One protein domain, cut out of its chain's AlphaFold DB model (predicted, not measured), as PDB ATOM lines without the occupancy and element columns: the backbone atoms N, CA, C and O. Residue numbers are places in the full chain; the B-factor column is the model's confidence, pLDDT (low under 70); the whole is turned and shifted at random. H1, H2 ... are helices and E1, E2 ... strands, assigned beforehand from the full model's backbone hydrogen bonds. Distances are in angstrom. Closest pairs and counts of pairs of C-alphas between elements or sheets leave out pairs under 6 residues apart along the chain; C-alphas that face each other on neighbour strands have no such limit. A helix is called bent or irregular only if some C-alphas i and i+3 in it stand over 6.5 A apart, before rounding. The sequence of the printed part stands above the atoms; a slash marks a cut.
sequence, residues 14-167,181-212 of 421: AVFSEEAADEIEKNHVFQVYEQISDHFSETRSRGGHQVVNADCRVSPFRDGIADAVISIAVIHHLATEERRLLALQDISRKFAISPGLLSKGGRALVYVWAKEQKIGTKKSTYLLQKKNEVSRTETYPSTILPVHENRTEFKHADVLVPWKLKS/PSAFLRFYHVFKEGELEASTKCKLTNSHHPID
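What this domain is: This is residues 14 to 167 and 181 to 212 of the 421 residues of the protein "MTABC_N domain-containing protein" of Daphnia pulex (UniProt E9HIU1). Two small two-stranded sheets, each with a helix packed on it, are joined by long loops: H1a, the first arm of a long bent helix, packs mainly on E4 of the pair E3 and E4, and the end of H2, residues 87 to 91, packs on the pair E1 and E2. The unnamed stretch of residues 129 to 157 winds past E3 on the side away from E4. The printed part has 186 residues, with four named helices and four named strands in the order H1, E1, H2, E2, H3, E3, E4, H4; E1 and E2 are parallel, E3 and E4 antiparallel. The class is mixed, helices and strands, with 79 residues in named elements, under half. The whole is compact, with a radius of gyration of the C-alphas of 17.9 A and spans of 51 by 41 by 38 A.

How they stand to each other: H1, residues 18 to 45, was assigned as one helix by its hydrogen bonds but is bent, with C-alphas 35 and 38 standing 7.3 A apart. Its arms, H1a of residues 18 to 35 and H1b of residues 38 to 45, stand at a steep tilt of 66 degrees; H1a has a kink of 34 degrees near residue 25. E1, residues 66 to 72, H2, residues 81 to 91, and E2, residues 102 to 111, form a strand-helix-strand unit, two parallel neighbour strands with a helix between them in the chain, and its crossover is right-handed. E2 bends by 126 degrees at residue 105. Across E1 and E2, N 71 and O 109 are within hydrogen-bond range at 2.8 A. The closest C-alphas of H2 and E2 are those of Ile 91 and Leu 102, 6.3 A. H3, residues 125 to 128, touches no helix. E3, residues 158 to 164, and E4, residues 183 to 189, are antiparallel, with N 161 and O 186 within range at 2.8 A. The closest C-alphas of H1a and E4 are those of His 28 and Arg 186, 4.7 A. H4, residues 195 to 199, is close to H2 but not clearly touching: the C-alphas of Leu 85 and Ser 199, their closest, are 6.2 A apart. H1b is apart from E2, E3 and E4, for instance. Every O i to N i+4 pair is within hydrogen-bond range in H1b, H2 and H4; in H1a 10 of 14 are, and H3 is too short for such a pair.

Where its parts are: H1a begins at C-alpha 18 (51.771, 47.728, 52.866) and is 24.3 A long; H1b is 10.5 A. E1 measures 16.3 A, H2 15.5 A and E2 16.7 A. E3 begins at C-alpha 158 (41.434, 37.420, 49.380) and is 19.7 A long, and E4 is 19.0 A. H4 ends at C-alpha 199 (36.483, 44.866, 63.252).

The domain as a whole: The two C-alphas farthest apart are those of Ile 97 and Glu 133, 53.9 A. Residues 168 to 180 are not printed, and C-alphas 167 and 181 are 9.2 A apart across this cut. The links H1 to E1, E2 to H3 and H3 to E3 are long. The mean pLDDT of the printed part is 78.1; 42 residues are under 70, among them 93 to 99, 130 to 143 and 201 to 212.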
ATOM      1  N   ALA A  14      46.603  35.966  54.675       50.19
ATOM      2  CA  ALA A  14      47.863  36.375  54.062       50.19
ATOM      3  C   ALA A  14      48.141  37.828  54.468       50.19
ATOM      4  O   ALA A  14      47.466  38.743  54.005       50.19
ATOM      5  N   VAL A  15      49.111  38.044  55.358       59.78
ATOM      6  CA  VAL A  15      49.541  39.397  55.724       59.78
ATOM      7  C   VAL A  15      50.350  39.962  54.558       59.78
ATOM      8  O   VAL A  15      51.539  39.678  54.417       59.78
ATOM      9  N   PHE A  16      49.689  40.728  53.691       69.12
ATOM     10  CA  PHE A  16      50.367  41.567  52.705       69.12
ATOM     11  C   PHE A  16      51.233  42.601  53.436       69.12
ATOM     12  O   PHE A  16      50.812  43.136  54.462       69.12
ATOM     13  N   SER A  17      52.424  42.906  52.910       78.56
ATOM     14  CA  SER A  17      53.100  44.148  53.302       78.56
ATOM     15  C   SER A  17      52.310  45.343  52.754       78.56
ATOM     16  O   SER A  17      51.536  45.188  51.805       78.56
ATOM     17  N   GLU A  18      52.490  46.532  53.328       78.38
ATOM     18  CA  GLU A  18      51.771  47.728  52.866       78.38
ATOM     19  C   GLU A  18      52.083  48.049  51.392       78.38
ATOM     20  O   GLU A  18      51.179  48.412  50.644       78.38
ATOM     21  N   GLU A  19      53.311  47.798  50.925       82.31
ATOM     22  CA  GLU A  19      53.701  47.982  49.521       82.31
ATOM     23  C   GLU A  19      52.980  46.995  48.589       82.31
ATOM     24  O   GLU A  19      52.521  47.372  47.511       82.31
ATOM     25  N   ALA A  20      52.841  45.733  49.013       84.12
ATOM     26  CA  ALA A  20      52.106  44.720  48.257       84.12
ATOM     27  C   ALA A  20      50.596  45.015  48.239       84.12
ATOM     28  O   ALA A  20      49.936  44.811  47.220       84.12
ATOM     29  N   ALA A  21      50.048  45.527  49.344       86.19
ATOM     30  CA  ALA A  21      48.662  45.978  49.422       86.19
ATOM     31  C   ALA A  21      48.397  47.179  48.499       86.19
ATOM     32  O   ALA A  21      47.410  47.168  47.765       86.19
ATOM     33  N   ASP A  22      49.296  48.169  48.473       86.50
ATOM     34  CA  ASP A  22      49.228  49.305  47.548       86.50
ATOM     35  C   ASP A  22      49.296  48.868  46.083       86.50
ATOM     36  O   ASP A  22      48.525  49.364  45.260       86.50
ATOM     37  N   GLU A  23      50.175  47.926  45.735       88.62
ATOM     38  CA  GLU A  23      50.263  47.409  44.367       88.62
ATOM     39  C   GLU A  23      48.984  46.657  43.952       88.62
ATOM     40  O   GLU A  23      48.472  46.864  42.847       88.62
ATOM     41  N   ILE A  24      48.417  45.841  44.848       88.06
ATOM     42  CA  ILE A  24      47.149  45.134  44.620       88.06
ATOM     43  C   ILE A  24      45.992  46.127  44.451       88.06
ATOM     44  O   ILE A  24      45.246  46.028  43.473       88.06
ATOM     45  N   GLU A  25      45.840  47.102  45.352       89.81
ATOM     46  CA  GLU A  25      44.789  48.123  45.263       89.81
ATOM     47  C   GLU A  25      44.959  48.981  43.998       89.81
ATOM     48  O   GLU A  25      43.990  49.240  43.283       89.81
ATOM     49  N   LYS A  26      46.188  49.339  43.618       88.12
ATOM     50  CA  LYS A  26      46.468  50.085  42.385       88.12
ATOM     51  C   LYS A  26      46.069  49.328  41.121       88.12
ATOM     52  O   LYS A  26      45.338  49.874  40.290       88.12
ATOM     53  N   ASN A  27      46.507  48.079  40.991       87.25
ATOM     54  CA  ASN A  27      46.310  47.283  39.779       87.25
ATOM     55  C   ASN A  27      44.890  46.697  39.674       87.25
ATOM     56  O   ASN A  27      44.362  46.546  38.574       87.25
ATOM     57  N   HIS A  28      44.247  46.381  40.803       87.81
ATOM     58  CA  HIS A  28      42.969  45.656  40.839       87.81
ATOM     59  C   HIS A  28      41.792  46.449  41.430       87.81
ATOM     60  O   HIS A  28      40.666  45.944  41.439       87.81
ATOM     61  N   VAL A  29      42.006  47.681  41.896       87.50
ATOM     62  CA  VAL A  29      40.937  48.591  42.338       87.50
ATOM     63  C   VAL A  29      41.034  49.913  41.581       87.50
ATOM     64  O   VAL A  29      40.164  50.181  40.752       87.50
ATOM     65  N   PHE A  30      42.088  50.711  41.781       86.00
ATOM     66  CA  PHE A  30      42.175  52.062  41.212       86.00
ATOM     67  C   PHE A  30      42.118  52.068  39.682       86.00
ATOM     68  O   PHE A  30      41.268  52.767  39.138       86.00
ATOM     69  N   GLN A  31      42.890  51.222  38.985       82.38
ATOM     70  CA  GLN A  31      42.839  51.141  37.514       82.38
ATOM     71  C   GLN A  31      41.430  50.823  36.968       82.38
ATOM     72  O   GLN A  31      41.063  51.263  35.878       82.38
ATOM     73  N   VAL A  32      40.626  50.062  37.718       79.19
ATOM     74  CA  VAL A  32      39.254  49.709  37.323       79.19
ATOM     75  C   VAL A  32      38.290  50.857  37.623       79.19
ATOM     76  O   VAL A  32      37.455  51.191  36.784       79.19
ATOM     77  N   TYR A  33      38.410  51.477  38.799       81.38
ATOM     78  CA  TYR A  33      37.535  52.568  39.231       81.38
ATOM     79  C   TYR A  33      37.802  53.890  38.497       81.38
ATOM     80  O   TYR A  33      36.849  54.610  38.199       81.38
ATOM     81  N   GLU A  34      39.041  54.170  38.095       80.56
ATOM     82  CA  GLU A  34      39.409  55.321  37.257       80.56
ATOM     83  C   GLU A  34      38.645  55.316  35.918       80.56
ATOM     84  O   GLU A  34      38.145  56.347  35.487       80.56
ATOM     85  N   GLN A  35      38.426  54.142  35.311       78.56
ATOM     86  CA  GLN A  35      37.728  54.024  34.020       78.56
ATOM     87  C   GLN A  35      36.193  54.097  34.101       78.56
ATOM     88  O   GLN A  35      35.534  54.284  33.078       78.56
ATOM     89  N   ILE A  36      35.600  53.895  35.284       77.44
ATOM     90  CA  ILE A  36      34.135  53.763  35.450       77.44
ATOM     91  C   ILE A  36      33.513  54.819  36.372       77.44
ATOM     92  O   ILE A  36      32.307  55.060  36.282       77.44
ATOM     93  N   SER A  37      34.298  55.449  37.250       80.38
ATOM     94  CA  SER A  37      33.805  56.391  38.268       80.38
ATOM     95  C   SER A  37      33.120  57.627  37.674       80.38
ATOM     96  O   SER A  37      32.091  58.047  38.207       80.38
ATOM     97  N   ASP A  38      33.588  58.143  36.535       81.00
ATOM     98  CA  ASP A  38      32.939  59.250  35.818       81.00
ATOM     99  C   ASP A  38      31.527  58.882  35.345       81.00
ATOM    100  O   ASP A  38      30.562  59.597  35.622       81.00
ATOM    101  N   HIS A  39      31.368  57.718  34.702       82.31
ATOM    102  CA  HIS A  39      30.063  57.242  34.236       82.31
ATOM    103  C   HIS A  39      29.081  57.017  35.400       82.31
ATOM    104  O   HIS A  39      27.890  57.341  35.298       82.31
ATOM    105  N   PHE A  40      29.573  56.499  36.531       81.56
ATOM    106  CA  PHE A  40      28.780  56.383  37.754       81.56
ATOM    107  C   PHE A  40      28.389  57.749  38.325       81.56
ATOM    108  O   PHE A  40      27.239  57.928  38.737       81.56
ATOM    109  N   SER A  41      29.309  58.714  38.324       84.81
ATOM    110  CA  SER A  41      29.082  60.058  38.859       84.81
ATOM    111  C   SER A  41      28.068  60.841  38.028       84.81
ATOM    112  O   SER A  41      27.132  61.425  38.578       84.81
ATOM    113  N   GLU A  42      28.173  60.773  36.700       85.12
ATOM    114  CA  GLU A  42      27.188  61.327  35.769       85.12
ATOM    115  C   GLU A  42      25.802  60.688  35.975       85.12
ATOM    116  O   GLU A  42      24.792  61.378  36.115       85.12
ATOM    117  N   THR A  43      25.735  59.357  36.064       84.94
ATOM    118  CA  THR A  43      24.460  58.638  36.217       84.94
ATOM    119  C   THR A  43      23.756  58.975  37.537       84.94
ATOM    120  O   THR A  43      22.534  59.114  37.563       84.94
ATOM    121  N   ARG A  44      24.509  59.138  38.635       84.19
ATOM    122  CA  ARG A  44      23.968  59.447  39.973       84.19
ATOM    123  C   ARG A  44      23.548  60.919  40.108       84.19
ATOM    124  O   ARG A  44      22.476  61.195  40.655       84.19
ATOM    125  N   SER A  45      24.335  61.846  39.553       87.38
ATOM    126  CA  SER A  45      24.058  63.293  39.588       87.38
ATOM    127  C   SER A  45      22.837  63.707  38.757       87.38
ATOM    128  O   SER A  45      22.098  64.597  39.175       87.38
ATOM    129  N   ARG A  46      22.524  63.001  37.656       86.44
ATOM    130  CA  ARG A  46      21.274  63.187  36.880       86.44
ATOM    131  C   ARG A  46      19.991  63.085  37.724       86.44
ATOM    132  O   ARG A  46      18.973  63.648  37.339       86.44
ATOM    133  N   GLY A  47      20.032  62.393  38.866       80.31
ATOM    134  CA  GLY A  47      18.921  62.315  39.822       80.31
ATOM    135  C   GLY A  47      18.782  63.518  40.769       80.31
ATOM    136  O   GLY A  47      17.964  63.459  41.679       80.31
ATOM    137  N   GLY A  48      19.591  64.572  40.610       84.19
ATOM    138  CA  GLY A  48      19.637  65.720  41.527       84.19
ATOM    139  C   GLY A  48      20.467  65.484  42.797       84.19
ATOM    140  O   GLY A  48      20.458  66.319  43.699       84.19
ATOM    141  N   HIS A  49      21.187  64.362  42.881       85.81
ATOM    142  CA  HIS A  49      22.057  64.039  44.011       85.81
ATOM    143  C   HIS A  49      23.404  64.758  43.897       85.81
ATOM    144  O   HIS A  49      23.986  64.843  42.816       85.81
ATOM    145  N   GLN A  50      23.939  65.208  45.033       89.19
ATOM    146  CA  GLN A  50      25.337  65.624  45.121       89.19
ATOM    147  C   GLN A  50      26.230  64.379  45.088       89.19
ATOM    148  O   GLN A  50      25.963  63.405  45.791       89.19
ATOM    149  N   VAL A  51      27.276  64.409  44.264       88.75
ATOM    150  CA  VAL A  51      28.236  63.310  44.105       88.75
ATOM    151  C   VAL A  51      29.641  63.862  44.298       88.75
ATOM    152  O   VAL A  51      29.973  64.913  43.754       88.75
ATOM    153  N   VAL A  52      30.456  63.148  45.071       88.06
ATOM    154  CA  VAL A  52      31.867  63.453  45.326       88.06
ATOM    155  C   VAL A  52      32.648  62.151  45.172       88.06
ATOM    156  O   VAL A  52      32.234  61.129  45.714       88.06
ATOM    157  N   ASN A  53      33.759  62.184  44.435       86.00
ATOM    158  CA  ASN A  53      34.732  61.092  44.413       86.00
ATOM    159  C   ASN A  53      35.729  61.313  45.566       86.00
ATOM    160  O   ASN A  53      36.235  62.424  45.727       86.00
ATOM    161  N   ALA A  54      35.940  60.297  46.400       85.81
ATOM    162  CA  ALA A  54      36.666  60.405  47.662       85.81
ATOM    163  C   ALA A  54      37.226  59.051  48.115       85.81
ATOM    164  O   ALA A  54      36.654  58.003  47.816       85.81
ATOM    165  N   ASP A  55      38.297  59.088  48.910       86.06
ATOM    166  CA  ASP A  55      38.770  57.919  49.648       86.06
ATOM    167  C   ASP A  55      37.782  57.584  50.782       86.06
ATOM    168  O   ASP A  55      37.400  58.446  51.574       86.06
ATOM    169  N   CYS A  56      37.360  56.323  50.872       89.06
ATOM    170  CA  CYS A  56      36.460  55.854  51.927       89.06
ATOM    171  C   CYS A  56      37.144  55.659  53.293       89.06
ATOM    172  O   CYS A  56      36.452  55.413  54.276       89.06
ATOM    173  N   ARG A  57      38.480  55.763  53.360       87.19
ATOM    174  CA  ARG A  57      39.278  55.733  54.597       87.19
ATOM    175  C   ARG A  57      39.342  57.095  55.295       87.19
ATOM    176  O   ARG A  57      39.561  57.126  56.502       87.19
ATOM    177  N   VAL A  58      39.199  58.191  54.539       85.38
ATOM    178  CA  VAL A  58      39.216  59.585  55.024       85.38
ATOM    179  C   VAL A  58      38.301  60.429  54.131       85.38
ATOM    180  O   VAL A  58      38.704  60.910  53.069       85.38
ATOM    181  N   SER A  59      37.051  60.603  54.545       85.00
ATOM    182  CA  SER A  59      36.022  61.252  53.742       85.00
ATOM    183  C   SER A  59      36.081  62.787  53.846       85.00
ATOM    184  O   SER A  59      36.251  63.326  54.940       85.00
ATOM    185  N   PRO A  60      35.890  63.546  52.746       86.69
ATOM    186  CA  PRO A  60      35.990  65.010  52.720       86.69
ATOM    187  C   PRO A  60      34.742  65.721  53.283       86.69
ATOM    188  O   PRO A  60      34.392  66.822  52.850       86.69
ATOM    189  N   PHE A  61      34.041  65.103  54.233       86.62
ATOM    190  CA  PHE A  61      32.851  65.661  54.869       86.62
ATOM    191  C   PHE A  61      33.115  66.051  56.323       86.62
ATOM    192  O   PHE A  61      34.047  65.590  56.970       86.62
ATOM    193  N   ARG A  62      32.252  66.921  56.855       84.31
ATOM    194  CA  ARG A  62      32.309  67.337  58.260       84.31
ATOM    195  C   ARG A  62      31.828  66.215  59.180       84.31
ATOM    196  O   ARG A  62      30.870  65.514  58.862       84.31
ATOM    197  N   ASP A  63      32.422  66.128  60.361       84.44
ATOM    198  CA  ASP A  63      32.048  65.177  61.400       84.44
ATOM    199  C   ASP A  63      30.561  65.295  61.742       84.44
ATOM    200  O   ASP A  63      30.027  66.388  61.956       84.44
ATOM    201  N   GLY A  64      29.893  64.156  61.895       85.19
ATOM    202  CA  GLY A  64      28.516  64.119  62.358       85.19
ATOM    203  C   GLY A  64      27.490  64.735  61.419       85.19
ATOM    204  O   GLY A  64      26.390  65.029  61.884       85.19
ATOM    205  N   ILE A  65      27.846  64.947  60.150       87.31
ATOM    206  CA  ILE A  65      26.964  65.524  59.140       87.31
ATOM    207  C   ILE A  65      25.751  64.637  58.845       87.31
ATOM    208  O   ILE A  65      24.683  65.179  58.580       87.31
ATOM    209  N   ALA A  66      25.894  63.307  58.902       89.12
ATOM    210  CA  ALA A  66      24.906  62.354  58.399       89.12
ATOM    211  C   ALA A  66      24.169  61.600  59.514       89.12
ATOM    212  O   ALA A  66      24.785  61.016  60.403       89.12
ATOM    213  N   ASP A  67      22.842  61.519  59.428       88.06
ATOM    214  CA  ASP A  67      22.029  60.677  60.317       88.06
ATOM    215  C   ASP A  67      21.984  59.214  59.845       88.06
ATOM    216  O   ASP A  67      21.712  58.299  60.631       88.06
ATOM    217  N   ALA A  68      22.261  58.990  58.559       90.06
ATOM    218  CA  ALA A  68      22.339  57.676  57.942       90.06
ATOM    219  C   ALA A  68      23.539  57.576  56.989       90.06
ATOM    220  O   ALA A  68      23.759  58.463  56.164       90.06
ATOM    221  N   VAL A  69      24.282  56.471  57.065       91.00
ATOM    222  CA  VAL A  69      25.347  56.134  56.105       91.00
ATOM    223  C   VAL A  69      25.079  54.749  55.521       91.00
ATOM    224  O   VAL A  69      24.716  53.825  56.245       91.00
ATOM    225  N   ILE A  70      25.253  54.585  54.216       91.44
ATOM    226  CA  ILE A  70      25.110  53.309  53.515       91.44
ATOM    227  C   ILE A  70      26.425  53.034  52.786       91.44
ATOM    228  O   ILE A  70      26.794  53.793  51.900       91.44
ATOM    229  N   SER A  71      27.123  51.958  53.143       91.50
ATOM    230  CA  SER A  71      28.336  51.486  52.469       91.50
ATOM    231  C   SER A  71      28.065  50.097  51.902       91.50
ATOM    232  O   SER A  71      27.940  49.122  52.646       91.50
ATOM    233  N   ILE A  72      27.899  50.009  50.583       89.94
ATOM    234  CA  ILE A  72      27.547  48.764  49.888       89.94
ATOM    235  C   ILE A  72      28.679  48.413  48.943       89.94
ATOM    236  O   ILE A  72      28.961  49.169  48.021       89.94
ATOM    237  N   ALA A  73      29.267  47.230  49.124       85.56
ATOM    238  CA  ALA A  73      30.266  46.692  48.209       85.56
ATOM    239  C   ALA A  73      31.535  47.570  48.046       85.56
ATOM    240  O   ALA A  73      32.166  47.534  46.993       85.56
ATOM    241  N   VAL A  74      31.913  48.324  49.089       90.06
ATOM    242  CA  VAL A  74      33.103  49.201  49.095       90.06
ATOM    243  C   VAL A  74      34.260  48.587  49.882       90.06
ATOM    244  O   VAL A  74      35.337  48.373  49.340       90.06
ATOM    245  N   ILE A  75      34.039  48.265  51.162       92.00
ATOM    246  CA  ILE A  75      35.113  47.944  52.125       92.00
ATOM    247  C   ILE A  75      35.874  46.655  51.759       92.00
ATOM    248  O   ILE A  75      37.053  46.531  52.076       92.00
ATOM    249  N   HIS A  76      35.253  45.727  51.019       92.69
ATOM    250  CA  HIS A  76      35.942  44.537  50.493       92.69
ATOM    251  C   HIS A  76      37.046  44.860  49.473       92.69
ATOM    252  O   HIS A  76      37.794  43.963  49.108       92.69
ATOM    253  N   HIS A  77      37.144  46.090  48.959       92.00
ATOM    254  CA  HIS A  77      38.207  46.475  48.026       92.00
ATOM    255  C   HIS A  77      39.509  46.874  48.739       92.00
ATOM    256  O   HIS A  77      40.516  47.069  48.073       92.00
ATOM    257  N   LEU A  78      39.502  46.967  50.072       92.00
ATOM    258  CA  LEU A  78      40.666  47.332  50.877       92.00
ATOM    259  C   LEU A  78      41.408  46.065  51.328       92.00
ATOM    260  O   LEU A  78      40.843  45.215  52.028       92.00
ATOM    261  N   ALA A  79      42.669  45.940  50.917       90.19
ATOM    262  CA  ALA A  79      43.463  44.725  51.045       90.19
ATOM    263  C   ALA A  79      43.828  44.408  52.502       90.19
ATOM    264  O   ALA A  79      43.639  43.276  52.953       90.19
ATOM    265  N   THR A  80      44.286  45.401  53.272       89.81
ATOM    266  CA  THR A  80      44.677  45.191  54.676       89.81
ATOM    267  C   THR A  80      43.520  45.409  55.648       89.81
ATOM    268  O   THR A  80      42.618  46.223  55.424       89.81
ATOM    269  N   GLU A  81      43.545  44.671  56.761       89.00
ATOM    270  CA  GLU A  81      42.584  44.832  57.858       89.00
ATOM    271  C   GLU A  81      42.615  46.267  58.406       89.00
ATOM    272  O   GLU A  81      41.564  46.859  58.629       89.00
ATOM    273  N   GLU A  82      43.800  46.873  58.529       87.12
ATOM    274  CA  GLU A  82      43.958  48.256  58.983       87.12
ATOM    275  C   GLU A  82      43.220  49.253  58.078       87.12
ATOM    276  O   GLU A  82      42.452  50.084  58.569       87.12
ATOM    277  N   ARG A  83      43.338  49.120  56.750       90.19
ATOM    278  CA  ARG A  83      42.592  49.958  55.794       90.19
ATOM    279  C   ARG A  83      41.077  49.763  55.938       90.19
ATOM    280  O   ARG A  83      40.341  50.752  55.965       90.19
ATOM    281  N   ARG A  84      40.601  48.520  56.118       91.31
ATOM    282  CA  ARG A  84      39.180  48.221  56.411       91.31
ATOM    283  C   ARG A  84      38.721  48.865  57.725       91.31
ATOM    284  O   ARG A  84      37.648  49.469  57.773       91.31
ATOM    285  N   LEU A  85      39.544  48.797  58.769       87.12
ATOM    286  CA  LEU A  85      39.297  49.416  60.071       87.12
ATOM    287  C   LEU A  85      39.250  50.945  59.995       87.12
ATOM    288  O   LEU A  85      38.453  51.538  60.724       87.12
ATOM    289  N   LEU A  86      40.066  51.583  59.152       87.38
ATOM    290  CA  LEU A  86      40.031  53.031  58.918       87.38
ATOM    291  C   LEU A  86      38.731  53.451  58.222       87.38
ATOM    292  O   LEU A  86      38.045  54.332  58.726       87.38
ATOM    293  N   ALA A  87      38.304  52.757  57.163       89.81
ATOM    294  CA  ALA A  87      37.025  53.053  56.505       89.81
ATOM    295  C   ALA A  87      35.805  52.862  57.433       89.81
ATOM    296  O   ALA A  87      34.847  53.634  57.409       89.81
ATOM    297  N   LEU A  88      35.847  51.864  58.321       88.88
ATOM    298  CA  LEU A  88      34.825  51.687  59.359       88.88
ATOM    299  C   LEU A  88      34.877  52.789  60.436       88.88
ATOM    300  O   LEU A  88      33.846  53.105  61.032       88.88
ATOM    301  N   GLN A  89      36.045  53.383  60.690       86.12
ATOM    302  CA  GLN A  89      36.237  54.509  61.614       86.12
ATOM    303  C   GLN A  89      35.840  55.859  61.015       86.12
ATOM    304  O   GLN A  89      35.327  56.699  61.741       86.12
ATOM    305  N   ASP A  90      35.994  56.051  59.710       87.88
ATOM    306  CA  ASP A  90      35.466  57.227  59.020       87.88
ATOM    307  C   ASP A  90      33.926  57.254  59.084       87.88
ATOM    308  O   ASP A  90      33.310  58.250  59.462       87.88
ATOM    309  N   ILE A  91      33.282  56.107  58.847       89.19
ATOM    310  CA  ILE A  91      31.826  55.974  58.985       89.19
ATOM    311  C   ILE A  91      31.382  56.152  60.449       89.19
ATOM    312  O   ILE A  91      30.412  56.864  60.730       89.19
ATOM    313  N   SER A  92      32.047  55.476  61.393       83.12
ATOM    314  CA  SER A  92      31.602  55.385  62.790       83.12
ATOM    315  C   SER A  92      32.369  56.314  63.729       83.12
ATOM    316  O   SER A  92      33.586  56.265  63.833       83.12
ATOM    317  N   ARG A  93      31.645  57.110  64.524       69.50
ATOM    318  CA  ARG A  93      32.218  58.025  65.526       69.50
ATOM    319  C   ARG A  93      32.841  57.263  66.719       69.50
ATOM    320  O   ARG A  93      32.284  57.254  67.816       69.50
ATOM    321  N   LYS A  94      33.972  56.586  66.489       55.00
ATOM    322  CA  LYS A  94      34.612  55.628  67.412       55.00
ATOM    323  C   LYS A  94      35.443  56.296  68.509       55.00
ATOM    324  O   LYS A  94      35.530  55.757  69.609       55.00
ATOM    325  N   PHE A  95      36.019  57.467  68.240       50.62
ATOM    326  CA  PHE A  95      36.807  58.230  69.210       50.62
ATOM    327  C   PHE A  95      36.190  59.605  69.452       50.62
ATOM    328  O   PHE A  95      35.747  60.264  68.521       50.62
ATOM    329  N   ALA A  96      36.232  60.088  70.697       45.84
ATOM    330  CA  ALA A  96      35.785  61.445  71.040       45.84
ATOM    331  C   ALA A  96      36.637  62.562  70.396       45.84
ATOM    332  O   ALA A  96      36.249  63.726  70.447       45.84
ATOM    333  N   ILE A  97      37.787  62.193  69.821       44.56
ATOM    334  CA  ILE A  97      38.784  63.071  69.191       44.56
ATOM    335  C   ILE A  97      38.865  62.825  67.669       44.56
ATOM    336  O   ILE A  97      39.461  63.629  66.961       44.56
ATOM    337  N   SER A  98      38.269  61.740  67.150       46.81
ATOM    338  CA  SER A  98      38.229  61.482  65.705       46.81
ATOM    339  C   SER A  98      36.869  61.884  65.140       46.81
ATOM    340  O   SER A  98      35.847  61.392  65.637       46.81
ATOM    341  N   PRO A  99      36.846  62.695  64.070       62.59
ATOM    342  CA  PRO A  99      35.726  62.761  63.150       62.59
ATOM    343  C   PRO A  99      35.175  61.378  62.808       62.59
ATOM    344  O   PRO A  99      35.916  60.400  62.714       62.59
ATOM    345  N   GLY A 100      33.866  61.332  62.594       77.31
ATOM    346  CA  GLY A 100      33.199  60.256  61.875       77.31
ATOM    347  C   GLY A 100      31.896  60.792  61.289       77.31
ATOM    348  O   GLY A 100      31.277  61.683  61.884       77.31
ATOM    349  N   LEU A 101      31.477  60.284  60.132       87.44
ATOM    350  CA  LEU A 101      30.345  60.812  59.359       87.44
ATOM    351  C   LEU A 101      29.031  60.845  60.155       87.44
ATOM    352  O   LEU A 101      28.238  61.777  60.011       87.44
ATOM    353  N   LEU A 102      28.809  59.847  61.017       87.38
ATOM    354  CA  LEU A 102      27.555  59.687  61.751       87.38
ATOM    355  C   LEU A 102      27.325  60.729  62.855       87.38
ATOM    356  O   LEU A 102      28.137  60.919  63.773       87.38
ATOM    357  N   SER A 103      26.148  61.357  62.814       86.62
ATOM    358  CA  SER A 103      25.571  62.201  63.864       86.62
ATOM    359  C   SER A 103      25.373  61.409  65.173       86.62
ATOM    360  O   SER A 103      25.473  60.178  65.214       86.62
ATOM    361  N   LYS A 104      25.127  62.094  66.300       81.50
ATOM    362  CA  LYS A 104      24.877  61.402  67.581       81.50
ATOM    363  C   LYS A 104      23.559  60.621  67.495       81.50
ATOM    364  O   LYS A 104      22.492  61.223  67.488       81.50
ATOM    365  N   GLY A 105      23.646  59.291  67.482       77.75
ATOM    366  CA  GLY A 105      22.491  58.402  67.299       77.75
ATOM    367  C   GLY A 105      22.175  58.060  65.837       77.75
ATOM    368  O   GLY A 105      21.204  57.343  65.591       77.75
ATOM    369  N   GLY A 106      22.990  58.526  64.884       82.62
ATOM    370  CA  GLY A 106      22.925  58.093  63.492       82.62
ATOM    371  C   GLY A 106      23.247  56.601  63.327       82.62
ATOM    372  O   GLY A 106      23.831  55.971  64.212       82.62
ATOM    373  N   ARG A 107      22.853  56.016  62.190       85.81
ATOM    374  CA  ARG A 107      23.016  54.577  61.902       85.81
ATOM    375  C   ARG A 107      23.717  54.339  60.567       85.81
ATOM    376  O   ARG A 107      23.378  54.978  59.576       85.81
ATOM    377  N   ALA A 108      24.630  53.372  60.529       88.62
ATOM    378  CA  ALA A 108      25.228  52.890  59.287       88.62
ATOM    379  C   ALA A 108      24.655  51.529  58.870       88.62
ATOM    380  O   ALA A 108      24.382  50.678  59.718       88.62
ATOM    381  N   LEU A 109      24.529  51.319  57.561       89.94
ATOM    382  CA  LEU A 109      24.385  50.011  56.928       89.94
ATOM    383  C   LEU A 109      25.684  49.705  56.181       89.94
ATOM    384  O   LEU A 109      26.035  50.426  55.250       89.94
ATOM    385  N   VAL A 110      26.373  48.635  56.570       90.31
ATOM    386  CA  VAL A 110      27.543  48.107  55.858       90.31
ATOM    387  C   VAL A 110      27.144  46.773  55.235       90.31
ATOM    388  O   VAL A 110      26.632  45.900  55.931       90.31
ATOM    389  N   TYR A 111      27.343  46.622  53.925       89.94
ATOM    390  CA  TYR A 111      27.035  45.394  53.192       89.94
ATOM    391  C   TYR A 111      28.252  44.928  52.391       89.94
ATOM    392  O   TYR A 111      28.701  45.604  51.461       89.94
ATOM    393  N   VAL A 112      28.770  43.759  52.761       90.62
ATOM    394  CA  VAL A 112      29.996  43.149  52.231       90.62
ATOM    395  C   VAL A 112      29.739  41.702  51.808       90.62
ATOM    396  O   VAL A 112      28.702  41.118  52.127       90.62
ATOM    397  N   TRP A 113      30.672  41.122  51.057       90.25
ATOM    398  CA  TRP A 113      30.598  39.721  50.650       90.25
ATOM    399  C   TRP A 113      31.072  38.805  51.780       90.25
ATOM    400  O   TRP A 113      32.196  38.951  52.252       90.25
ATOM    401  N   ALA A 114      30.235  37.841  52.169       90.31
ATOM    402  CA  ALA A 114      30.616  36.768  53.084       90.31
ATOM    403  C   ALA A 114      31.403  35.667  52.354       90.31
ATOM    404  O   ALA A 114      31.072  35.303  51.219       90.31
ATOM    405  N   LYS A 115      32.405  35.091  53.015       88.75
ATOM    406  CA  LYS A 115      33.143  33.924  52.529       88.75
ATOM    407  C   LYS A 115      32.284  32.661  52.622       88.75
ATOM    408  O   LYS A 115      32.193  31.887  51.666       88.75
ATOM    409  N   GLU A 116      31.603  32.475  53.747       87.75
ATOM    410  CA  GLU A 116      30.717  31.345  54.004       87.75
ATOM    411  C   GLU A 116      29.399  31.500  53.221       87.75
ATOM    412  O   GLU A 116      28.619  32.429  53.417       87.75
ATOM    413  N   GLN A 117      29.140  30.576  52.291       85.06
ATOM    414  CA  GLN A 117      27.989  30.629  51.371       85.06
ATOM    415  C   GLN A 117      26.914  29.565  51.671       85.06
ATOM    416  O   GLN A 117      25.997  29.339  50.872       85.06
ATOM    417  N   LYS A 118      27.010  28.898  52.827       82.62
ATOM    418  CA  LYS A 118      26.064  27.887  53.320       82.62
ATOM    419  C   LYS A 118      25.884  28.023  54.828       82.62
ATOM    420  O   LYS A 118      26.855  28.271  55.530       82.62
ATOM    421  N   ILE A 119      24.672  27.764  55.310       76.62
ATOM    422  CA  ILE A 119      24.355  27.637  56.739       76.62
ATOM    423  C   ILE A 119      23.675  26.279  56.928       76.62
ATOM    424  O   ILE A 119      22.547  26.059  56.471       76.62
ATOM    425  N   GLY A 120      24.394  25.332  57.538       80.81
ATOM    426  CA  GLY A 120      23.987  23.927  57.591       80.81
ATOM    427  C   GLY A 120      23.733  23.362  56.187       80.81
ATOM    428  O   GLY A 120      24.619  23.343  55.336       80.81
ATOM    429  N   THR A 121      22.499  22.926  55.921       77.88
ATOM    430  CA  THR A 121      22.073  22.416  54.604       77.88
ATOM    431  C   THR A 121      21.586  23.502  53.636       77.88
ATOM    432  O   THR A 121      21.403  23.224  52.448       77.88
ATOM    433  N   LYS A 122      21.364  24.742  54.099       80.75
ATOM    434  CA  LYS A 122      20.835  25.839  53.274       80.75
ATOM    435  C   LYS A 122      21.967  26.539  52.518       80.75
ATOM    436  O   LYS A 122      22.945  26.970  53.118       80.75
ATOM    437  N   LYS A 123      21.812  26.684  51.200       80.88
ATOM    438  CA  LYS A 123      22.720  27.453  50.329       80.88
ATOM    439  C   LYS A 123      22.287  28.919  50.253       80.88
ATOM    440  O   LYS A 123      21.090  29.202  50.284       80.88
ATOM    441  N   SER A 124      23.241  29.832  50.095       79.19
ATOM    442  CA  SER A 124      22.965  31.250  49.855       79.19
ATOM    443  C   SER A 124      22.276  31.495  48.505       79.19
ATOM    444  O   SER A 124      22.423  30.729  47.549       79.19
ATOM    445  N   THR A 125      21.590  32.635  48.377       81.06
ATOM    446  CA  THR A 125      21.016  33.109  47.105       81.06
ATOM    447  C   THR A 125      22.063  33.210  45.988       81.06
ATOM    448  O   THR A 125      21.736  33.014  44.818       81.06
ATOM    449  N   TYR A 126      23.330  33.471  46.330       80.69
ATOM    450  CA  TYR A 126      24.428  33.534  45.367       80.69
ATOM    451  C   TYR A 126      24.692  32.180  44.689       80.69
ATOM    452  O   TYR A 126      24.839  32.158  43.465       80.69
ATOM    453  N   LEU A 127      24.668  31.076  45.451       80.81
ATOM    454  CA  LEU A 127      24.835  29.701  44.950       80.81
ATOM    455  C   LEU A 127      23.568  29.111  44.303       80.81
ATOM    456  O   LEU A 127      23.654  28.125  43.575       80.81
ATOM    457  N   LEU A 128      22.386  29.666  44.592       79.12
ATOM    458  CA  LEU A 128      21.106  29.190  44.046       79.12
ATOM    459  C   LEU A 128      20.788  29.746  42.646       79.12
ATOM    460  O   LEU A 128      19.915  29.217  41.957       79.12
ATOM    461  N   GLN A 129      21.470  30.806  42.207       74.62
ATOM    462  CA  GLN A 129      21.275  31.367  40.868       74.62
ATOM    463  C   GLN A 129      21.927  30.467  39.807       74.62
ATOM    464  O   GLN A 129      23.109  30.142  39.899       74.62
ATOM    465  N   LYS A 130      21.143  30.076  38.789       67.38
ATOM    466  CA  LYS A 130      21.588  29.184  37.706       67.38
ATOM    467  C   LYS A 130      22.869  29.708  37.046       67.38
ATOM    468  O   LYS A 130      22.955  30.883  36.685       67.38
ATOM    469  N   LYS A 131      23.840  28.814  36.844       59.97
ATOM    470  CA  LYS A 131      25.025  29.084  36.025       59.97
ATOM    471  C   LYS A 131      24.566  29.258  34.574       59.97
ATOM    472  O   LYS A 131      23.918  28.364  34.037       59.97
ATOM    473  N   ASN A 132      24.891  30.385  33.941       54.12
ATOM    474  CA  ASN A 132      24.809  30.467  32.483       54.12
ATOM    475  C   ASN A 132      25.892  29.539  31.920       54.12
ATOM    476  O   ASN A 132      27.054  29.674  32.296       54.12
ATOM    477  N   GLU A 133      25.519  28.615  31.036       46.03
ATOM    478  CA  GLU A 133      26.369  27.488  30.603       46.03
ATOM    479  C   GLU A 133      27.639  27.907  29.836       46.03
ATOM    480  O   GLU A 133      28.544  27.102  29.632       46.03
ATOM    481  N   VAL A 134      27.774  29.189  29.483       45.28
ATOM    482  CA  VAL A 134      28.979  29.766  28.868       45.28
ATOM    483  C   VAL A 134      30.012  30.168  29.934       45.28
ATOM    484  O   VAL A 134      30.447  31.317  30.014       45.28
ATOM    485  N   SER A 135      30.434  29.205  30.758       45.47
ATOM    486  CA  SER A 135      31.674  29.298  31.536       45.47
ATOM    487  C   SER A 135      32.752  28.454  30.855       45.47
ATOM    488  O   SER A 135      32.961  27.295  31.218       45.47
ATOM    489  N   ARG A 136      33.436  29.021  29.853       46.66
ATOM    490  CA  ARG A 136      34.732  28.472  29.431       46.66
ATOM    491  C   ARG A 136      35.688  28.550  30.622       46.66
ATOM    492  O   ARG A 136      35.671  29.546  31.343       46.66
ATOM    493  N   THR A 137      36.514  27.525  30.807       45.16
ATOM    494  CA  THR A 137      37.645  27.575  31.740       45.16
ATOM    495  C   THR A 137      38.617  28.635  31.234       45.16
ATOM    496  O   THR A 137      39.362  28.401  30.285       45.16
ATOM    497  N   GLU A 138      38.550  29.833  31.804       54.09
ATOM    498  CA  GLU A 138      39.452  30.927  31.458       54.09
ATOM    499  C   GLU A 138      40.766  30.728  32.207       54.09
ATOM    500  O   GLU A 138      40.842  30.899  33.422       54.09
ATOM    501  N   THR A 139      41.799  30.320  31.469       49.75
ATOM    502  CA  THR A 139      43.164  30.232  31.985       49.75
ATOM    503  C   THR A 139      43.740  31.638  32.078       49.75
ATOM    504  O   THR A 139      44.154  32.220  31.075       49.75
ATOM    505  N   TYR A 140      43.755  32.186  33.285       58.69
ATOM    506  CA  TYR A 140      44.497  33.403  33.593       58.69
ATOM    507  C   TYR A 140      45.994  33.061  33.744       58.69
ATOM    508  O   TYR A 140      46.313  31.947  34.177       58.69
ATOM    509  N   PRO A 141      46.927  33.969  33.390       59.66
ATOM    510  CA  PRO A 141      48.338  33.802  33.743       59.66
ATOM    511  C   PRO A 141      48.490  33.707  35.268       59.66
ATOM    512  O   PRO A 141      47.608  34.152  35.999       59.66
ATOM    513  N   SER A 142      49.603  33.145  35.749       56.78
ATOM    514  CA  SER A 142      49.863  32.935  37.181       56.78
ATOM    515  C   SER A 142      49.836  34.246  37.979       56.78
ATOM    516  O   SER A 142      50.850  34.927  38.111       56.78
ATOM    517  N   THR A 143      48.670  34.601  38.514       66.50
ATOM    518  CA  THR A 143      48.469  35.750  39.398       66.50
ATOM    519  C   THR A 143      48.881  35.408  40.827       66.50
ATOM    520  O   THR A 143      48.728  34.275  41.275       66.50
ATOM    521  N   ILE A 144      49.357  36.413  41.569       76.00
ATOM    522  CA  ILE A 144      49.720  36.291  42.996       76.00
ATOM    523  C   ILE A 144      48.507  35.853  43.840       76.00
ATOM    524  O   ILE A 144      48.654  35.150  44.837       76.00
ATOM    525  N   LEU A 145      47.300  36.242  43.414       83.06
ATOM    526  CA  LEU A 145      46.034  35.915  44.065       83.06
ATOM    527  C   LEU A 145      45.189  34.933  43.239       83.06
ATOM    528  O   LEU A 145      45.209  34.991  42.005       83.06
ATOM    529  N   PRO A 146      44.393  34.068  43.895       88.00
ATOM    530  CA  PRO A 146      43.485  33.149  43.220       88.00
ATOM    531  C   PRO A 146      42.311  33.895  42.569       88.00
ATOM    532  O   PRO A 146      41.661  34.741  43.188       88.00
ATOM    533  N   VAL A 147      41.996  33.539  41.321       87.44
ATOM    534  CA  VAL A 147      40.812  34.047  40.615       87.44
ATOM    535  C   VAL A 147      39.581  33.225  41.011       87.44
ATOM    536  O   VAL A 147      39.586  31.997  40.926       87.44
ATOM    537  N   HIS A 148      38.519  33.901  41.449       88.00
ATOM    538  CA  HIS A 148      37.277  33.268  41.894       88.00
ATOM    539  C   HIS A 148      36.386  32.844  40.722       88.00
ATOM    540  O   HIS A 148      36.082  33.646  39.834       88.00
ATOM    541  N   GLU A 149      35.882  31.609  40.755       85.50
ATOM    542  CA  GLU A 149      34.891  31.148  39.784       85.50
ATOM    543  C   GLU A 149      33.478  31.577  40.212       85.50
ATOM    544  O   GLU A 149      32.956  31.182  41.257       85.50
ATOM    545  N   ASN A 150      32.820  32.371  39.369       83.25
ATOM    546  CA  ASN A 150      31.481  32.877  39.645       83.25
ATOM    547  C   ASN A 150      30.468  31.734  39.888       83.25
ATOM    548  O   ASN A 150      30.367  30.804  39.089       83.25
ATOM    549  N   ARG A 151      29.664  31.863  40.953       82.81
ATOM    550  CA  ARG A 151      28.678  30.880  41.457       82.81
ATOM    551  C   ARG A 151      29.268  29.653  42.150       82.81
ATOM    552  O   ARG A 151      28.541  28.693  42.391       82.81
ATOM    553  N   THR A 152      30.542  29.707  42.531       86.00
ATOM    554  CA  THR A 152      31.180  28.707  43.403       86.00
ATOM    555  C   THR A 152      31.405  29.251  44.817       86.00
ATOM    556  O   THR A 152      31.228  30.440  45.076       86.00
ATOM    557  N   GLU A 153      31.753  28.379  45.762       86.19
ATOM    558  CA  GLU A 153      32.102  28.777  47.132       86.19
ATOM    559  C   GLU A 153      33.489  29.432  47.189       86.19
ATOM    560  O   GLU A 153      34.420  28.993  46.513       86.19
ATOM    561  N   PHE A 154      33.635  30.465  48.021       89.31
ATOM    562  CA  PHE A 154      34.904  31.163  48.207       89.31
ATOM    563  C   PHE A 154      35.890  30.296  48.997       89.31
ATOM    564  O   PHE A 154      35.701  30.023  50.182       89.31
ATOM    565  N   LYS A 155      36.965  29.863  48.330       86.69
ATOM    566  CA  LYS A 155      38.028  29.048  48.943       86.69
ATOM    567  C   LYS A 155      38.982  29.876  49.811       86.69
ATOM    568  O   LYS A 155      39.474  29.382  50.820       86.69
ATOM    569  N   HIS A 156      39.212  31.130  49.430       88.50
ATOM    570  CA  HIS A 156      40.123  32.070  50.086       88.50
ATOM    571  C   HIS A 156      39.352  33.333  50.491       88.50
ATOM    572  O   HIS A 156      38.290  33.598  49.929       88.50
ATOM    573  N   ALA A 157      39.864  34.078  51.475       89.38
ATOM    574  CA  ALA A 157      39.308  35.384  51.842       89.38
ATOM    575  C   ALA A 157      39.671  36.438  50.785       89.38
ATOM    576  O   ALA A 157      38.805  37.146  50.289       89.38
ATOM    577  N   ASP A 158      40.934  36.470  50.370       91.94
ATOM    578  CA  ASP A 158      41.434  37.420  49.380       91.94
ATOM    579  C   ASP A 158      41.416  36.771  47.988       91.94
ATOM    580  O   ASP A 158      42.067  35.748  47.751       91.94
ATOM    581  N   VAL A 159      40.612  37.325  47.076       91.38
ATOM    582  CA  VAL A 159      40.347  36.754  45.746       91.38
ATOM    583  C   VAL A 159      40.259  37.828  44.661       91.38
ATOM    584  O   VAL A 159      39.847  38.963  44.898       91.38
ATOM    585  N   LEU A 160      40.584  37.446  43.425       90.81
ATOM    586  CA  LEU A 160      40.323  38.261  42.239       90.81
ATOM    587  C   LEU A 160      38.986  37.856  41.608       90.81
ATOM    588  O   LEU A 160      38.780  36.696  41.262       90.81
ATOM    589  N   VAL A 161      38.075  38.809  41.422       89.00
ATOM    590  CA  VAL A 161      36.750  38.581  40.824       89.00
ATOM    591  C   VAL A 161      36.718  39.139  39.396       89.00
ATOM    592  O   VAL A 161      36.812  40.361  39.225       89.00
ATOM    593  N   PRO A 162      36.530  38.292  38.363       87.38
ATOM    594  CA  PRO A 162      36.403  38.752  36.984       87.38
ATOM    595  C   PRO A 162      35.162  39.623  36.763       87.38
ATOM    596  O   PRO A 162      34.038  39.260  37.122       87.38
ATOM    597  N   TRP A 163      35.351  40.757  36.095       77.62
ATOM    598  CA  TRP A 163      34.294  41.642  35.627       77.62
ATOM    599  C   TRP A 163      34.453  41.897  34.130       77.62
ATOM    600  O   TRP A 163      35.506  42.328  33.666       77.62
ATOM    601  N   LYS A 164      33.402  41.603  33.364       73.69
ATOM    602  CA  LYS A 164      33.401  41.727  31.905       73.69
ATOM    603  C   LYS A 164      32.589  42.943  31.501       73.69
ATOM    604  O   LYS A 164      31.393  43.009  31.797       73.69
ATOM    605  N   LEU A 165      33.214  43.864  30.775       64.12
ATOM    606  CA  LEU A 165      32.473  44.879  30.039       64.12
ATOM    607  C   LEU A 165      31.675  44.196  28.925       64.12
ATOM    608  O   LEU A 165      32.171  43.318  28.221       64.12
ATOM    609  N   LYS A 166      30.421  44.614  28.748       55.91
ATOM    610  CA  LYS A 166      29.690  44.300  27.519       55.91
ATOM    611  C   LYS A 166      30.260  45.202  26.432       55.91
ATOM    612  O   LYS A 166      30.047  46.414  26.497       55.91
ATOM    613  N   SER A 167      30.973  44.639  25.460       47.34
ATOM    614  CA  SER A 167      31.408  45.419  24.303       47.34
ATOM    615  C   SER A 167      30.178  45.997  23.598       47.34
ATOM    616  O   SER A 167      29.207  45.295  23.310       47.34
ATOM    617  N   PRO A 181      40.007  40.691  25.011       44.31
ATOM    618  CA  PRO A 181      39.959  42.087  25.421       44.31
ATOM    619  C   PRO A 181      38.968  42.305  26.582       44.31
ATOM    620  O   PRO A 181      37.789  41.959  26.492       44.31
ATOM    621  N   SER A 182      39.420  42.995  27.637       55.72
ATOM    622  CA  SER A 182      38.600  43.662  28.678       55.72
ATOM    623  C   SER A 182      37.839  42.812  29.722       55.72
ATOM    624  O   SER A 182      36.756  43.194  30.177       55.72
ATOM    625  N   ALA A 183      38.421  41.703  30.193       65.38
ATOM    626  CA  ALA A 183      38.044  41.129  31.492       65.38
ATOM    627  C   ALA A 183      38.904  41.749  32.612       65.38
ATOM    628  O   ALA A 183      40.081  41.426  32.741       65.38
ATOM    629  N   PHE A 184      38.324  42.634  33.424       80.62
ATOM    630  CA  PHE A 184      39.009  43.241  34.567       80.62
ATOM    631  C   PHE A 184      38.981  42.307  35.777       80.62
ATOM    632  O   PHE A 184      37.915  41.847  36.188       80.62
ATOM    633  N   LEU A 185      40.144  42.054  36.379       86.31
ATOM    634  CA  LEU A 185      40.258  41.339  37.649       86.31
ATOM    635  C   LEU A 185      40.220  42.353  38.791       86.31
ATOM    636  O   LEU A 185      41.160  43.128  38.951       86.31
ATOM    637  N   ARG A 186      39.129  42.352  39.564       89.00
ATOM    638  CA  ARG A 186      38.968  43.231  40.730       89.00
ATOM    639  C   ARG A 186      39.346  42.517  42.016       89.00
ATOM    640  O   ARG A 186      38.925  41.378  42.205       89.00
ATOM    641  N   PHE A 187      40.059  43.192  42.911       91.44
ATOM    642  CA  PHE A 187      40.364  42.656  44.237       91.44
ATOM    643  C   PHE A 187      39.117  42.655  45.127       91.44
ATOM    644  O   PHE A 187      38.396  43.654  45.181       91.44
ATOM    645  N   TYR A 188      38.865  41.537  45.807       92.69
ATOM    646  CA  TYR A 188      37.830  41.381  46.823       92.69
ATOM    647  C   TYR A 188      38.401  40.622  48.021       92.69
ATOM    648  O   TYR A 188      38.849  39.485  47.889       92.69
ATOM    649  N   HIS A 189      38.274  41.222  49.195       93.69
ATOM    650  CA  HIS A 189      38.357  40.562  50.483       93.69
ATOM    651  C   HIS A 189      36.944  40.129  50.921       93.69
ATOM    652  O   HIS A 189      36.090  40.972  51.218       93.69
ATOM    653  N   VAL A 190      36.669  38.823  50.927       92.06
ATOM    654  CA  VAL A 190      35.410  38.253  51.422       92.06
ATOM    655  C   VAL A 190      35.528  37.897  52.904       92.06
ATOM    656  O   VAL A 190      36.391  37.119  53.311       92.06
ATOM    657  N   PHE A 191      34.635  38.477  53.701       92.00
ATOM    658  CA  PHE A 191      34.683  38.452  55.159       92.00
ATOM    659  C   PHE A 191      34.279  37.082  55.695       92.00
ATOM    660  O   PHE A 191      33.271  36.517  55.258       92.00
ATOM    661  N   LYS A 192      35.036  36.571  56.665       90.75
ATOM    662  CA  LYS A 192      34.646  35.398  57.454       90.75
ATOM    663  C   LYS A 192      33.502  35.754  58.415       90.75
ATOM    664  O   LYS A 192      33.361  36.906  58.828       90.75
ATOM    665  N   GLU A 193      32.717  34.759  58.813       85.31
ATOM    666  CA  GLU A 193      31.769  34.866  59.934       85.31
ATOM    667  C   GLU A 193      32.432  35.495  61.183       85.31
ATOM    668  O   GLU A 193      33.483  35.039  61.635       85.31
ATOM    669  N   GLY A 194      31.844  36.580  61.705       83.88
ATOM    670  CA  GLY A 194      32.354  37.340  62.854       83.88
ATOM    671  C   GLY A 194      33.490  38.340  62.569       83.88
ATOM    672  O   GLY A 194      33.870  39.091  63.469       83.88
ATOM    673  N   GLU A 195      34.056  38.390  61.356       88.25
ATOM    674  CA  GLU A 195      35.207  39.258  61.037       88.25
ATOM    675  C   GLU A 195      34.841  40.753  61.028       88.25
ATOM    676  O   GLU A 195      35.594  41.599  61.526       88.25
ATOM    677  N   LEU A 196      33.663  41.098  60.501       86.25
ATOM    678  CA  LEU A 196      33.187  42.483  60.447       86.25
ATOM    679  C   LEU A 196      32.782  42.989  61.842       86.25
ATOM    680  O   LEU A 196      33.010  44.151  62.192       86.25
ATOM    681  N   GLU A 197      32.219  42.105  62.659       83.69
ATOM    682  CA  GLU A 197      31.869  42.333  64.056       83.69
ATOM    683  C   GLU A 197      33.129  42.547  64.907       83.69
ATOM    684  O   GLU A 197      33.225  43.547  65.617       83.69
ATOM    685  N   ALA A 198      34.146  41.689  64.770       81.69
ATOM    686  CA  ALA A 198      35.442  41.862  65.433       81.69
ATOM    687  C   ALA A 198      36.119  43.191  65.043       81.69
ATOM    688  O   ALA A 198      36.664  43.899  65.898       81.69
ATOM    689  N   SER A 199      36.001  43.580  63.769       74.88
ATOM    690  CA  SER A 199      36.483  44.866  63.252       74.88
ATOM    691  C   SER A 199      35.741  46.079  63.852       74.88
ATOM    692  O   SER A 199      36.286  47.188  63.942       74.88
ATOM    693  N   THR A 200      34.492  45.904  64.301       70.50
ATOM    694  CA  THR A 200      33.620  46.995  64.757       70.50
ATOM    695  C   THR A 200      33.261  46.900  66.243       70.50
ATOM    696  O   THR A 200      32.282  46.290  66.650       70.50
ATOM    697  N   LYS A 201      33.932  47.703  67.084       58.81
ATOM    698  CA  LYS A 201      33.507  47.960  68.486       58.81
ATOM    699  C   LYS A 201      32.191  48.763  68.608       58.81
ATOM    700  O   LYS A 201      31.922  49.362  69.648       58.81
ATOM    701  N   CYS A 202      31.393  48.838  67.544       54.12
ATOM    702  CA  CYS A 202      30.095  49.500  67.548       54.12
ATOM    703  C   CYS A 202      29.025  48.557  68.099       54.12
ATOM    704  O   CYS A 202      29.071  47.350  67.884       54.12
ATOM    705  N   LYS A 203      28.008  49.111  68.765       52.25
ATOM    706  CA  LYS A 203      26.838  48.331  69.175       52.25
ATOM    707  C   LYS A 203      26.014  47.970  67.936       52.25
ATOM    708  O   LYS A 203      25.167  48.756  67.514       52.25
ATOM    709  N   LEU A 204      26.288  46.803  67.360       52.69
ATOM    710  CA  LEU A 204      25.548  46.227  66.238       52.69
ATOM    711  C   LEU A 204      24.061  46.164  66.601       52.69
ATOM    712  O   LEU A 204      23.667  45.482  67.544       52.69
ATOM    713  N   THR A 205      23.231  46.929  65.890       46.31
ATOM    714  CA  THR A 205      21.788  46.978  66.173       46.31
ATOM    715  C   THR A 205      20.998  45.892  65.454       46.31
ATOM    716  O   THR A 205      19.880  45.626  65.870       46.31
ATOM    717  N   ASN A 206      21.555  45.314  64.382       43.69
ATOM    718  CA  ASN A 206      21.079  44.122  63.674       43.69
ATOM    719  C   ASN A 206      22.255  43.553  62.853       43.69
ATOM    720  O   ASN A 206      22.601  44.145  61.829       43.69
ATOM    721  N   SER A 207      22.855  42.430  63.257       41.84
ATOM    722  CA  SER A 207      23.541  41.555  62.297       41.84
ATOM    723  C   SER A 207      22.454  40.838  61.484       41.84
ATOM    724  O   SER A 207      21.452  40.385  62.038       41.84
ATOM    725  N   HIS A 208      22.600  40.743  60.160       41.41
ATOM    726  CA  HIS A 208      21.713  39.906  59.336       41.41
ATOM    727  C   HIS A 208      22.285  38.488  59.160       41.41
ATOM    728  O   HIS A 208      22.190  37.892  58.088       41.41
ATOM    729  N   HIS A 209      22.822  37.932  60.249       39.41
ATOM    730  CA  HIS A 209      23.021  36.494  60.392       39.41
ATOM    731  C   HIS A 209      21.665  35.820  60.667       39.41
ATOM    732  O   HIS A 209      20.903  36.269  61.531       39.41
ATOM    733  N   PRO A 210      21.311  34.739  59.950       36.81
ATOM    734  CA  PRO A 210      20.190  33.887  60.321       36.81
ATOM    735  C   PRO A 210      20.495  33.104  61.610       36.81
ATOM    736  O   PRO A 210      20.862  31.936  61.555       36.81
ATOM    737  N   ILE A 211      20.208  33.744  62.750       42.09
ATOM    738  CA  ILE A 211      20.187  33.178  64.112       42.09
ATOM    739  C   ILE A 211      21.581  33.013  64.748       42.09
ATOM    740  O   ILE A 211      22.076  31.903  64.924       42.09
ATOM    741  N   ASP A 212      22.139  34.129  65.224       34.53
ATOM    742  CA  ASP A 212      23.149  34.103  66.288       34.53
ATOM    743  C   ASP A 212      22.470  33.719  67.616       34.53
ATOM    744  O   ASP A 212      21.592  34.430  68.120       34.53
TER     745      ASP A 212